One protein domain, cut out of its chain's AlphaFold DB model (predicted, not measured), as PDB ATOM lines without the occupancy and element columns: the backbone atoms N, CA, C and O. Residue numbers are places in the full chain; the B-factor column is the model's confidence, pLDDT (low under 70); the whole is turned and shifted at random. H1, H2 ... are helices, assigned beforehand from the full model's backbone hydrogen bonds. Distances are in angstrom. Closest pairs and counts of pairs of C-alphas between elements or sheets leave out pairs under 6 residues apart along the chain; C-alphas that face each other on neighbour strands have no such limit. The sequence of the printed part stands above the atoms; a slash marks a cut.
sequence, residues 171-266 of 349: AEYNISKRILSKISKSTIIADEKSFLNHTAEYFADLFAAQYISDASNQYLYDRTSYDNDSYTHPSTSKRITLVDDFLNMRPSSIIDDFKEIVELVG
ATOM      1  N   ALA A 171     145.826 180.897 166.140       92.56
ATOM      2  CA  ALA A 171     146.156 182.251 166.559       92.56
ATOM      3  C   ALA A 171     145.171 182.811 167.596       92.56
ATOM      4  O   ALA A 171     145.595 183.489 168.532       92.56
ATOM      5  N   GLU A 172     143.878 182.520 167.450       92.00
ATOM      6  CA  GLU A 172     142.833 182.999 168.357       92.00
ATOM      7  C   GLU A 172     142.969 182.386 169.760       92.00
ATOM      8  O   GLU A 172     142.859 183.092 170.766       92.00
ATOM      9  N   TYR A 173     143.289 181.092 169.839       94.19
ATOM     10  CA  TYR A 173     143.417 180.363 171.107       94.19
ATOM     11  C   TYR A 173     144.858 180.202 171.603       94.19
ATOM     12  O   TYR A 173     145.079 179.778 172.744       94.19
ATOM     13  N   ASN A 174     145.841 180.606 170.797       95.19
ATOM     14  CA  ASN A 174     147.274 180.401 171.003       95.19
ATOM     15  C   ASN A 174     147.637 178.919 171.237       95.19
ATOM     16  O   ASN A 174     148.432 178.622 172.130       95.19
ATOM     17  N   ILE A 175     147.059 177.987 170.470       97.25
ATOM     18  CA  ILE A 175     147.209 176.533 170.687       97.25
ATOM     19  C   ILE A 175     148.682 176.111 170.618       97.25
ATOM     20  O   ILE A 175     149.213 175.554 171.583       97.25
ATOM     21  N   SER A 176     149.386 176.470 169.546       96.56
ATOM     22  CA  SER A 176     150.798 176.137 169.333       96.56
ATOM     23  C   SER A 176     151.701 176.716 170.422       96.56
ATOM     24  O   SER A 176     152.610 176.048 170.916       96.56
ATOM     25  N   LYS A 177     151.420 177.946 170.878       95.69
ATOM     26  CA  LYS A 177     152.167 178.570 171.986       95.69
ATOM     27  C   LYS A 177     151.902 177.882 173.324       95.69
ATOM     28  O   LYS A 177     152.807 177.792 174.151       95.69
ATOM     29  N   ARG A 178     150.679 177.401 173.560       96.88
ATOM     30  CA  ARG A 178     150.337 176.646 174.773       96.88
ATOM     31  C   ARG A 178     151.035 175.286 174.792       96.88
ATOM     32  O   ARG A 178     151.533 174.899 175.847       96.88
ATOM     33  N   ILE A 179     151.160 174.623 173.641       95.94
ATOM     34  CA  ILE A 179     151.966 173.401 173.494       95.94
ATOM     35  C   ILE A 179     153.439 173.676 173.787       95.94
ATOM     36  O   ILE A 179     154.027 172.981 174.615       95.94
ATOM     37  N   LEU A 180     154.016 174.728 173.194       95.12
ATOM     38  CA  LEU A 180     155.382 175.155 173.515       95.12
ATOM     39  C   LEU A 180     155.542 175.364 175.028       95.12
ATOM     40  O   LEU A 180     156.439 174.796 175.638       95.12
ATOM     41  N   SER A 181     154.631 176.106 175.665       93.69
ATOM     42  CA  SER A 181     154.676 176.354 177.113       93.69
ATOM     43  C   SER A 181     154.580 175.076 177.956       93.69
ATOM     44  O   SER A 181     155.204 175.001 179.015       93.69
ATOM     45  N   LYS A 182     153.820 174.068 177.511       93.06
ATOM     46  CA  LYS A 182     153.738 172.754 178.164       93.06
ATOM     47  C   LYS A 182     155.079 172.023 178.079       93.06
ATOM     48  O   LYS A 182     155.595 171.597 179.110       93.06
ATOM     49  N   ILE A 183     155.656 171.923 176.883       90.31
ATOM     50  CA  ILE A 183     156.883 171.153 176.623       90.31
ATOM     51  C   ILE A 183     158.116 171.841 177.214       90.31
ATOM     52  O   ILE A 183     158.972 171.168 177.791       90.31
ATOM     53  N   SER A 184     158.184 173.173 177.171       89.94
ATOM     54  CA  SER A 184     159.298 173.948 177.734       89.94
ATOM     55  C   SER A 184     159.447 173.802 179.254       89.94
ATOM     56  O   SER A 184     160.481 174.171 179.805       89.94
ATOM     57  N   LYS A 185     158.452 173.235 179.958       86.38
ATOM     58  CA  LYS A 185     158.574 172.884 181.387       86.38
ATOM     59  C   LYS A 185     159.452 171.657 181.630       86.38
ATOM     60  O   LYS A 185     160.012 171.534 182.714       86.38
ATOM     61  N   SER A 186     159.546 170.750 180.659       85.56
ATOM     62  CA  SER A 186     160.289 169.489 180.777       85.56
ATOM     63  C   SER A 186     161.504 169.409 179.855       85.56
ATOM     64  O   SER A 186     162.419 168.636 180.130       85.56
ATOM     65  N   THR A 187     161.527 170.195 178.776       87.06
ATOM     66  CA  THR A 187     162.506 170.062 177.692       87.06
ATOM     67  C   THR A 187     162.941 171.433 177.185       87.06
ATOM     68  O   THR A 187     162.107 172.289 176.915       87.06
ATOM     69  N   ILE A 188     164.244 171.642 176.992       86.12
ATOM     70  CA  ILE A 188     164.752 172.859 176.341       86.12
ATOM     71  C   ILE A 188     164.542 172.732 174.829       86.12
ATOM     72  O   ILE A 188     165.088 171.820 174.206       86.12
ATOM     73  N   ILE A 189     163.784 173.656 174.237       86.81
ATOM     74  CA  ILE A 189     163.599 173.734 172.784       86.81
ATOM     75  C   ILE A 189     164.635 174.699 172.205       86.81
ATOM     76  O   ILE A 189     164.611 175.892 172.488       86.81
ATOM     77  N   ALA A 190     165.562 174.173 171.401       81.62
ATOM     78  CA  ALA A 190     166.670 174.954 170.843       81.62
ATOM     79  C   ALA A 190     166.217 176.023 169.831       81.62
ATOM     80  O   ALA A 190     166.839 177.078 169.736       81.62
ATOM     81  N   ASP A 191     165.138 175.754 169.090       90.38
ATOM     82  CA  ASP A 191     164.549 176.678 168.118       90.38
ATOM     83  C   ASP A 191     163.033 176.759 168.319       90.38
ATOM     84  O   ASP A 191     162.247 176.054 167.681       90.38
ATOM     85  N   GLU A 192     162.621 177.623 169.247       91.69
ATOM     86  CA  GLU A 192     161.208 177.837 169.569       91.69
ATOM     87  C   GLU A 192     160.401 178.306 168.357       91.69
ATOM     88  O   GLU A 192     159.225 177.974 168.232       91.69
ATOM     89  N   LYS A 193     161.011 179.063 167.438       91.38
ATOM     90  CA  LYS A 193     160.291 179.606 166.286       91.38
ATOM     91  C   LYS A 193     159.997 178.526 165.253       91.38
ATOM     92  O   LYS A 193     158.860 178.446 164.794       91.38
ATOM     93  N   SER A 194     160.977 177.688 164.920       91.62
ATOM     94  CA  SER A 194     160.744 176.519 164.060       91.62
ATOM     95  C   SER A 194     159.713 175.573 164.688       91.62
ATOM     96  O   SER A 194     158.756 175.171 164.028       91.62
ATOM     97  N   PHE A 195     159.821 175.325 166.000       92.88
ATOM     98  CA  PHE A 195     158.851 174.517 166.739       92.88
ATOM     99  C   PHE A 195     157.423 175.078 166.650       92.88
ATOM    100  O   PHE A 195     156.484 174.333 166.368       92.88
ATOM    101  N   LEU A 196     157.250 176.387 166.859       94.56
ATOM    102  CA  LEU A 196     155.946 177.045 166.755       94.56
ATOM    103  C   LEU A 196     155.375 176.959 165.343       94.56
ATOM    104  O   LEU A 196     154.192 176.661 165.207       94.56
ATOM    105  N   ASN A 197     156.196 177.184 164.312       92.94
ATOM    106  CA  ASN A 197     155.753 177.056 162.925       92.94
ATOM    107  C   ASN A 197     155.254 175.632 162.648       92.94
ATOM    108  O   ASN A 197     154.139 175.451 162.180       92.94
ATOM    109  N   HIS A 198     156.036 174.612 163.013       94.81
ATOM    110  CA  HIS A 198     155.659 173.213 162.777       94.81
ATOM    111  C   HIS A 198     154.413 172.804 163.555       94.81
ATOM    112  O   HIS A 198     153.545 172.124 163.018       94.81
ATOM    113  N   THR A 199     154.304 173.245 164.807       96.44
ATOM    114  CA  THR A 199     153.129 172.972 165.641       96.44
ATOM    115  C   THR A 199     151.877 173.632 165.056       96.44
ATOM    116  O   THR A 199     150.819 173.007 165.037       96.44
ATOM    117  N   ALA A 200     152.000 174.845 164.509       96.38
ATOM    118  CA  ALA A 200     150.893 175.535 163.855       96.38
ATOM    119  C   ALA A 200     150.430 174.817 162.580       96.38
ATOM    120  O   ALA A 200     149.224 174.719 162.356       96.38
ATOM    121  N   GLU A 201     151.356 174.284 161.777       95.75
ATOM    122  CA  GLU A 201     151.037 173.457 160.599       95.75
ATOM    123  C   GLU A 201     150.298 172.177 161.000       95.75
ATOM    124  O   GLU A 201     149.238 171.874 160.456       95.75
ATOM    125  N   TYR A 202     150.809 171.459 162.006       97.12
ATOM    126  CA  TYR A 202     150.172 170.246 162.516       97.12
ATOM    127  C   TYR A 202     148.765 170.505 163.054       97.12
ATOM    128  O   TYR A 202     147.848 169.733 162.772       97.12
ATOM    129  N   PHE A 203     148.570 171.597 163.799       98.12
ATOM    130  CA  PHE A 203     147.240 171.972 164.263       98.12
ATOM    131  C   PHE A 203     146.305 172.287 163.099       98.12
ATOM    132  O   PHE A 203     145.165 171.832 163.094       98.12
ATOM    133  N   ALA A 204     146.771 173.058 162.118       97.19
ATOM    134  CA  ALA A 204     145.971 173.444 160.965       97.19
ATOM    135  C   ALA A 204     145.564 172.235 160.106       97.19
ATOM    136  O   ALA A 204     144.416 172.156 159.661       97.19
ATOM    137  N   ASP A 205     146.446 171.245 159.949       97.31
ATOM    138  CA  ASP A 205     146.123 169.974 159.292       97.31
ATOM    139  C   ASP A 205     145.095 169.158 160.076       97.31
ATOM    140  O   ASP A 205     144.119 168.685 159.494       97.31
ATOM    141  N   LEU A 206     145.268 169.030 161.397       98.06
ATOM    142  CA  LEU A 206     144.295 168.356 162.260       98.06
ATOM    143  C   LEU A 206     142.944 169.070 162.245       98.06
ATOM    144  O   LEU A 206     141.907 168.417 162.178       98.06
ATOM    145  N   PHE A 207     142.938 170.400 162.286       98.25
ATOM    146  CA  PHE A 207     141.729 171.206 162.164       98.25
ATOM    147  C   PHE A 207     141.010 170.911 160.848       98.25
ATOM    148  O   PHE A 207     139.831 170.567 160.872       98.25
ATOM    149  N   ALA A 208     141.710 170.979 159.713       97.81
ATOM    150  CA  ALA A 208     141.112 170.686 158.416       97.81
ATOM    151  C   ALA A 208     140.564 169.252 158.365       97.81
ATOM    152  O   ALA A 208     139.428 169.036 157.934       97.81
ATOM    153  N   ALA A 209     141.324 168.289 158.890       97.81
ATOM    154  CA  ALA A 209     140.947 166.884 158.907       97.81
ATOM    155  C   ALA A 209     139.665 166.600 159.695       97.81
ATOM    156  O   ALA A 209     138.954 165.663 159.346       97.81
ATOM    157  N   GLN A 210     139.315 167.413 160.696       98.00
ATOM    158  CA  GLN A 210     138.039 167.273 161.408       98.00
ATOM    159  C   GLN A 210     136.830 167.472 160.489       98.00
ATOM    160  O   GLN A 210     135.796 166.862 160.734       98.00
ATOM    161  N   TYR A 211     136.940 168.293 159.443       97.81
ATOM    162  CA  TYR A 211     135.819 168.641 158.563       97.81
ATOM    163  C   TYR A 211     135.884 167.920 157.220       97.81
ATOM    164  O   TYR A 211     134.892 167.367 156.758       97.81
ATOM    165  N   ILE A 212     137.050 167.918 156.584       97.06
ATOM    166  CA  ILE A 212     137.191 167.502 155.184       97.06
ATOM    167  C   ILE A 212     138.016 166.222 155.020       97.06
ATOM    168  O   ILE A 212     138.455 165.917 153.909       97.06
ATOM    169  N   SER A 213     138.208 165.451 156.099       96.31
ATOM    170  CA  SER A 213     139.072 164.263 156.100       96.31
ATOM    171  C   SER A 213     140.481 164.630 155.586       96.31
ATOM    172  O   SER A 213     140.963 165.747 155.733       96.31
ATOM    173  N   ASP A 214     141.151 163.710 154.916       94.38
ATOM    174  CA  ASP A 214     142.419 163.871 154.214       94.38
ATOM    175  C   ASP A 214     142.335 164.673 152.896       94.38
ATOM    176  O   ASP A 214     143.302 164.673 152.137       94.38
ATOM    177  N   ALA A 215     141.228 165.355 152.565       94.69
ATOM    178  CA  ALA A 215     141.118 166.088 151.294       94.69
ATOM    179  C   ALA A 215     142.185 167.193 151.140       94.69
ATOM    180  O   ALA A 215     142.715 167.386 150.044       94.69
ATOM    181  N   SER A 216     142.559 167.876 152.228       90.31
ATOM    182  CA  SER A 216     143.674 168.839 152.231       90.31
ATOM    183  C   SER A 216     145.018 168.168 151.928       90.31
ATOM    184  O   SER A 216     145.804 168.704 151.147       90.31
ATOM    185  N   ASN A 217     145.256 166.964 152.456       89.31
ATOM    186  CA  ASN A 217     146.458 166.180 152.162       89.31
ATOM    187  C   ASN A 217     146.522 165.771 150.692       89.31
ATOM    188  O   ASN A 217     147.601 165.791 150.106       89.31
ATOM    189  N   GLN A 218     145.383 165.424 150.083       86.50
ATOM    190  CA  GLN A 218     145.332 165.090 148.656       86.50
ATOM    191  C   GLN A 218     145.777 166.275 147.789       86.50
ATOM    192  O   GLN A 218     146.536 166.076 146.842       86.50
ATOM    193  N   TYR A 219     145.358 167.490 148.149       86.38
ATOM    194  CA  TYR A 219     145.771 168.725 147.483       86.38
ATOM    195  C   TYR A 219     147.248 169.070 147.722       86.38
ATOM    196  O   TYR A 219     147.942 169.478 146.790       86.38
ATOM    197  N   LEU A 220     147.734 168.901 148.956       81.19
ATOM    198  CA  LEU A 220     149.135 169.131 149.321       81.19
ATOM    199  C   LEU A 220     150.067 168.176 148.563       81.19
ATOM    200  O   LEU A 220     151.059 168.611 147.979       81.19
ATOM    201  N   TYR A 221     149.705 166.892 148.519       79.25
ATOM    202  CA  TYR A 221     150.449 165.847 147.820       79.25
ATOM    203  C   TYR A 221     150.668 166.178 146.341       79.25
ATOM    204  O   TYR A 221     151.778 166.049 145.835       79.25
ATOM    205  N   ASP A 222     149.632 166.675 145.666       76.94
ATOM    206  CA  ASP A 222     149.698 167.001 144.240       76.94
ATOM    207  C   ASP A 222     150.532 168.276 143.957       76.94
ATOM    208  O   ASP A 222     150.844 168.567 142.801       76.94
ATOM    209  N   ARG A 223     150.911 169.048 144.991       71.50
ATOM    210  CA  ARG A 223     151.658 170.317 144.875       71.50
ATOM    211  C   ARG A 223     153.094 170.284 145.391       71.50
ATOM    212  O   ARG A 223     153.872 171.155 145.002       71.50
ATOM    213  N   THR A 224     153.454 169.342 146.259       68.00
ATOM    214  CA  THR A 224     154.782 169.307 146.894       68.00
ATOM    215  C   THR A 224     155.524 168.016 146.580       68.00
ATOM    216  O   THR A 224     154.955 166.932 146.683       68.00
ATOM    217  N   SER A 225     156.817 168.122 146.281       58.94
ATOM    218  CA  SER A 225     157.737 166.990 146.402       58.94
ATOM    219  C   SER A 225     157.847 166.611 147.885       58.94
ATOM    220  O   SER A 225     157.691 167.476 148.741       58.94
ATOM    221  N   TYR A 226     158.070 165.334 148.216       60.75
ATOM    222  CA  TYR A 226     158.283 164.877 149.599       60.75
ATOM    223  C   TYR A 226     159.561 165.487 150.201       60.75
ATOM    224  O   TYR A 226     160.602 164.833 150.283       60.75
ATOM    225  N   ASP A 227     159.482 166.748 150.602       68.38
ATOM    226  CA  ASP A 227     160.616 167.516 151.083       68.38
ATOM    227  C   ASP A 227     160.859 167.245 152.571       68.38
ATOM    228  O   ASP A 227     159.944 166.926 153.336       68.38
ATOM    229  N   ASN A 228     162.124 167.352 152.979       82.00
ATOM    230  CA  ASN A 228     162.517 167.282 154.384       82.00
ATOM    231  C   ASN A 228     161.938 168.465 155.175       82.00
ATOM    232  O   ASN A 228     161.528 169.473 154.600       82.00
ATOM    233  N   ASP A 229     161.976 168.363 156.506       82.12
ATOM    234  CA  ASP A 229     161.664 169.494 157.379       82.12
ATOM    235  C   ASP A 229     162.444 170.748 156.953       82.12
ATOM    236  O   ASP A 229     163.649 170.708 156.683       82.12
ATOM    237  N   SER A 230     161.749 171.876 156.952       83.25
ATOM    238  CA  SER A 230     162.316 173.202 156.744       83.25
ATOM    239  C   SER A 230     162.131 174.048 157.999       83.25
ATOM    240  O   SER A 230     161.447 173.663 158.943       83.25
ATOM    241  N   TYR A 231     162.710 175.245 158.015       79.75
ATOM    242  CA  TYR A 231     162.519 176.180 159.125       79.75
ATOM    243  C   TYR A 231     161.054 176.628 159.307       79.75
ATOM    244  O   TYR A 231     160.629 177.010 160.398       79.75
ATOM    245  N   THR A 232     160.280 176.631 158.221       81.12
ATOM    246  CA  THR A 232     158.911 177.157 158.206       81.12
ATOM    247  C   THR A 232     157.851 176.067 158.188       81.12
ATOM    248  O   THR A 232     156.762 176.314 158.680       81.12
ATOM    249  N   HIS A 233     158.164 174.870 157.692       84.69
ATOM    250  CA  HIS A 233     157.193 173.783 157.564       84.69
ATOM    251  C   HIS A 233     157.833 172.428 157.900       84.69
ATOM    252  O   HIS A 233     158.988 172.202 157.515       84.69
ATOM    253  N   PRO A 234     157.099 171.516 158.562       83.75
ATOM    254  CA  PRO A 234     157.513 170.128 158.701       83.75
ATOM    255  C   PRO A 234     157.410 169.409 157.350       83.75
ATOM    256  O   PRO A 234     156.739 169.888 156.431       83.75
ATOM    257  N   SER A 235     158.053 168.248 157.224       87.44
ATOM    258  CA  SER A 235     157.963 167.449 156.002       87.44
ATOM    259  C   SER A 235     156.512 167.088 155.669       87.44
ATOM    260  O   SER A 235     155.721 166.734 156.552       87.44
ATOM    261  N   THR A 236     156.172 167.085 154.376       87.06
ATOM    262  CA  THR A 236     154.845 166.658 153.896       87.06
ATOM    263  C   THR A 236     154.487 165.261 154.415       87.06
ATOM    264  O   THR A 236     153.347 165.006 154.793       87.06
ATOM    265  N   SER A 237     155.474 164.364 154.522       88.88
ATOM    266  CA  SER A 237     155.277 163.018 155.070       88.88
ATOM    267  C   SER A 237     154.800 163.018 156.525       88.88
ATOM    268  O   SER A 237     153.870 162.286 156.845       88.88
ATOM    269  N   LYS A 238     155.373 163.851 157.405       92.38
ATOM    270  CA  LYS A 238     154.963 163.923 158.817       92.38
ATOM    271  C   LYS A 238     153.556 164.482 158.970       92.38
ATOM    272  O   LYS A 238     152.781 163.965 159.770       92.38
ATOM    273  N   ARG A 239     153.229 165.507 158.181       93.50
ATOM    274  CA  ARG A 239     151.893 166.115 158.133       93.50
ATOM    275  C   ARG A 239     150.827 165.096 157.733       93.50
ATOM    276  O   ARG A 239     149.826 164.945 158.427       93.50
ATOM    277  N   ILE A 240     151.093 164.326 156.674       92.50
ATOM    278  CA  ILE A 240     150.198 163.255 156.215       92.50
ATOM    279  C   ILE A 240     150.042 162.173 157.285       92.50
ATOM    280  O   ILE A 240     148.913 161.795 157.584       92.50
ATOM    281  N   THR A 241     151.142 161.706 157.884       94.06
ATOM    282  CA  THR A 241     151.095 160.686 158.943       94.06
ATOM    283  C   THR A 241     150.259 161.144 160.133       94.06
ATOM    284  O   THR A 241     149.435 160.376 160.614       94.06
ATOM    285  N   LEU A 242     150.405 162.397 160.576       96.38
ATOM    286  CA  LEU A 242     149.621 162.935 161.689       96.38
ATOM    287  C   LEU A 242     148.113 162.881 161.408       96.38
ATOM    288  O   LEU A 242     147.334 162.470 162.267       96.38
ATOM    289  N   VAL A 243     147.696 163.287 160.208       97.12
ATOM    290  CA  VAL A 243     146.286 163.232 159.800       97.12
ATOM    291  C   VAL A 243     145.809 161.787 159.666       97.12
ATOM    292  O   VAL A 243     144.714 161.473 160.118       97.12
ATOM    293  N   ASP A 244     146.610 160.894 159.084       96.12
ATOM    294  CA  ASP A 244     146.255 159.476 158.953       96.12
ATOM    295  C   ASP A 244     146.085 158.812 160.328       96.12
ATOM    296  O   ASP A 244     145.114 158.088 160.557       96.12
ATOM    297  N   ASP A 245     146.974 159.109 161.276       97.44
ATOM    298  CA  ASP A 245     146.865 158.631 162.653       97.44
ATOM    299  C   ASP A 245     145.605 159.181 163.337       97.44
ATOM    300  O   ASP A 245     144.909 158.435 164.026       97.44
ATOM    301  N   PHE A 246     145.252 160.448 163.094       97.94
ATOM    302  CA  PHE A 246     144.014 161.044 163.601       97.94
ATOM    303  C   PHE A 246     142.760 160.361 163.043       97.94
ATOM    304  O   PHE A 246     141.905 159.929 163.820       97.94
ATOM    305  N   LEU A 247     142.656 160.230 161.717       97.12
ATOM    306  CA  LEU A 247     141.481 159.663 161.044       97.12
ATOM    307  C   LEU A 247     141.282 158.179 161.385       97.12
ATOM    308  O   LEU A 247     140.150 157.737 161.557       97.12
ATOM    309  N   ASN A 248     142.370 157.421 161.548       96.62
ATOM    310  CA  ASN A 248     142.321 155.995 161.891       96.62
ATOM    311  C   ASN A 248     142.382 155.715 163.402       96.62
ATOM    312  O   ASN A 248     142.547 154.559 163.798       96.62
ATOM    313  N   MET A 249     142.283 156.744 164.252       95.12
ATOM    314  CA  MET A 249     142.354 156.625 165.716       95.12
ATOM    315  C   MET A 249     143.610 155.890 166.221       95.12
ATOM    316  O   MET A 249     143.561 155.156 167.212       95.12
ATOM    317  N   ARG A 250     144.748 156.063 165.543       97.00
ATOM    318  CA  ARG A 250     146.021 155.482 165.981       97.00
ATOM    319  C   ARG A 250     146.622 156.314 167.121       97.00
ATOM    320  O   ARG A 250     146.465 157.536 167.133       97.00
ATOM    321  N   PRO A 251     147.318 155.683 168.085       95.31
ATOM    322  CA  PRO A 251     147.972 156.411 169.170       95.31
ATOM    323  C   PRO A 251     149.016 157.402 168.645       95.31
ATOM    324  O   PRO A 251     149.889 157.022 167.867       95.31
ATOM    325  N   SER A 252     148.965 158.650 169.111       96.62
ATOM    326  CA  SER A 252     149.939 159.687 168.761       96.62
ATOM    327  C   SER A 252     150.031 160.717 169.879       96.62
ATOM    328  O   SER A 252     149.072 161.437 170.151       96.62
ATOM    329  N   SER A 253     151.213 160.835 170.489       94.31
ATOM    330  CA  SER A 253     151.442 161.786 171.582       94.31
ATOM    331  C   SER A 253     151.211 163.235 171.153       94.31
ATOM    332  O   SER A 253     150.756 164.043 171.951       94.31
ATOM    333  N   ILE A 254     151.489 163.557 169.883       94.69
ATOM    334  CA  ILE A 254     151.245 164.890 169.321       94.69
ATOM    335  C   ILE A 254     149.739 165.184 169.310       94.69
ATOM    336  O   ILE A 254     149.318 166.259 169.727       94.69
ATOM    337  N   ILE A 255     148.917 164.226 168.866       97.75
ATOM    338  CA  ILE A 255     147.453 164.372 168.858       97.75
ATOM    339  C   ILE A 255     146.922 164.487 170.288       97.75
ATOM    340  O   ILE A 255     146.040 165.306 170.542       97.75
ATOM    341  N   ASP A 256     147.459 163.702 171.219       97.12
ATOM    342  CA  ASP A 256     147.055 163.742 172.626       97.12
ATOM    343  C   ASP A 256     147.401 165.093 173.275       97.12
ATOM    344  O   ASP A 256     146.558 165.679 173.960       97.12
ATOM    345  N   ASP A 257     148.581 165.651 172.983       96.56
ATOM    346  CA  ASP A 257     148.968 166.999 173.412       96.56
ATOM    347  C   ASP A 257     148.016 168.068 172.862       96.56
ATOM    348  O   ASP A 257     147.598 168.966 173.600       96.56
ATOM    349  N   PHE A 258     147.633 167.968 171.585       98.12
ATOM    350  CA  PHE A 258     146.648 168.873 170.995       98.12
ATOM    351  C   PHE A 258     145.272 168.737 171.648       98.12
ATOM    352  O   PHE A 258     144.667 169.757 171.971       98.12
ATOM    353  N   LYS A 259     144.779 167.512 171.868       97.94
ATOM    354  CA  LYS A 259     143.486 167.269 172.526       97.94
ATOM    355  C   LYS A 259     143.446 167.897 173.915       97.94
ATOM    356  O   LYS A 259     142.524 168.654 174.194       97.94
ATOM    357  N   GLU A 260     144.473 167.669 174.733       97.19
ATOM    358  CA  GLU A 260     144.570 168.256 176.075       97.19
ATOM    359  C   GLU A 260     144.524 169.791 176.022       97.19
ATOM    360  O   GLU A 260     143.750 170.427 176.733       97.19
ATOM    361  N   ILE A 261     145.327 170.410 175.152       97.56
ATOM    362  CA  ILE A 261     145.417 171.875 175.063       97.56
ATOM    363  C   ILE A 261     144.128 172.496 174.511       97.56
ATOM    364  O   ILE A 261     143.726 173.573 174.957       97.56
ATOM    365  N   VAL A 262     143.474 171.828 173.563       97.69
ATOM    366  CA  VAL A 262     142.200 172.268 172.981       97.69
ATOM    367  C   VAL A 262     141.053 172.141 173.992       97.69
ATOM    368  O   VAL A 262     140.216 173.042 174.082       97.69
ATOM    369  N   GLU A 263     141.048 171.100 174.825       97.44
ATOM    370  CA  GLU A 263     140.081 170.957 175.920       97.44
ATOM    371  C   GLU A 263     140.208 172.082 176.957       97.44
ATOM    372  O   GLU A 263     139.194 172.590 177.441       97.44
ATOM    373  N   LEU A 264     141.427 172.557 177.244       96.12
ATOM    374  CA  LEU A 264     141.654 173.685 178.163       96.12
ATOM    375  C   LEU A 264     141.051 175.011 177.679       96.12
ATOM    376  O   LEU A 264     140.818 175.902 178.498       96.12
ATOM    377  N   VAL A 265     140.803 175.164 176.376       94.56
ATOM    378  CA  VAL A 265     140.096 176.330 175.815       94.56
ATOM    379  C   VAL A 265     138.608 176.057 175.570       94.56
ATOM    380  O   VAL A 265     137.929 176.863 174.939       94.56
ATOM    381  N   GLY A 266     138.086 174.941 176.091       95.69
ATOM    382  CA  GLY A 266     136.670 174.576 176.016       95.69
ATOM    383  C   GLY A 266     136.228 174.047 174.651       95.69
ATOM    384  O   GLY A 266     135.033 174.053 174.361       95.69
TER     385      GLY A 266
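AT A GLANCE: This is residues 171 to 266 of the 349 residues of an uncharacterized protein of Chryseobacterium polytrichastri (UniProt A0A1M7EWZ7). The long helix H2 runs through the middle between shorter helices, H1 and H5 on one side, H3 and H4 on the other. The 96 printed residues include five named helices, H1 to H5 in chain order, and no named strand, an all helix domain. It is compact, radius of gyration of the C-alphas 13.3 A, spanning 38 by 29 by 26 A.

IN THESE COORDINATES: H1 is residues 175 to 183, 12.6 A, from C-alpha 175 at (147.209, 176.533, 170.687). H2 is 192 to 212, 29.8 A; H3 215 to 221, 10.0 A; H4 236 to 247, 16.7 A; H5 253 to 263, 15.2 A, to C-alpha 263 at (140.081, 170.957, 175.920).

HOW THE PARTS SIT: The hub H2 touches three helices, H4 among them, closest C-alphas Leu 206 and Val 243, 6.0 A, a steep tilt of 46 degrees. H1 touches H5, closest C-alphas Ile 175 and Ile 261, 6.6 A. Every O i to N i+4 pair is within hydrogen-bond range in H1, H3, H4 and H5, and 16 of 17 in H2.

THE WHOLE: The printed part has no cut. The link H3 to H4 is long; pLDDT is under 70 at residues 224 to 227.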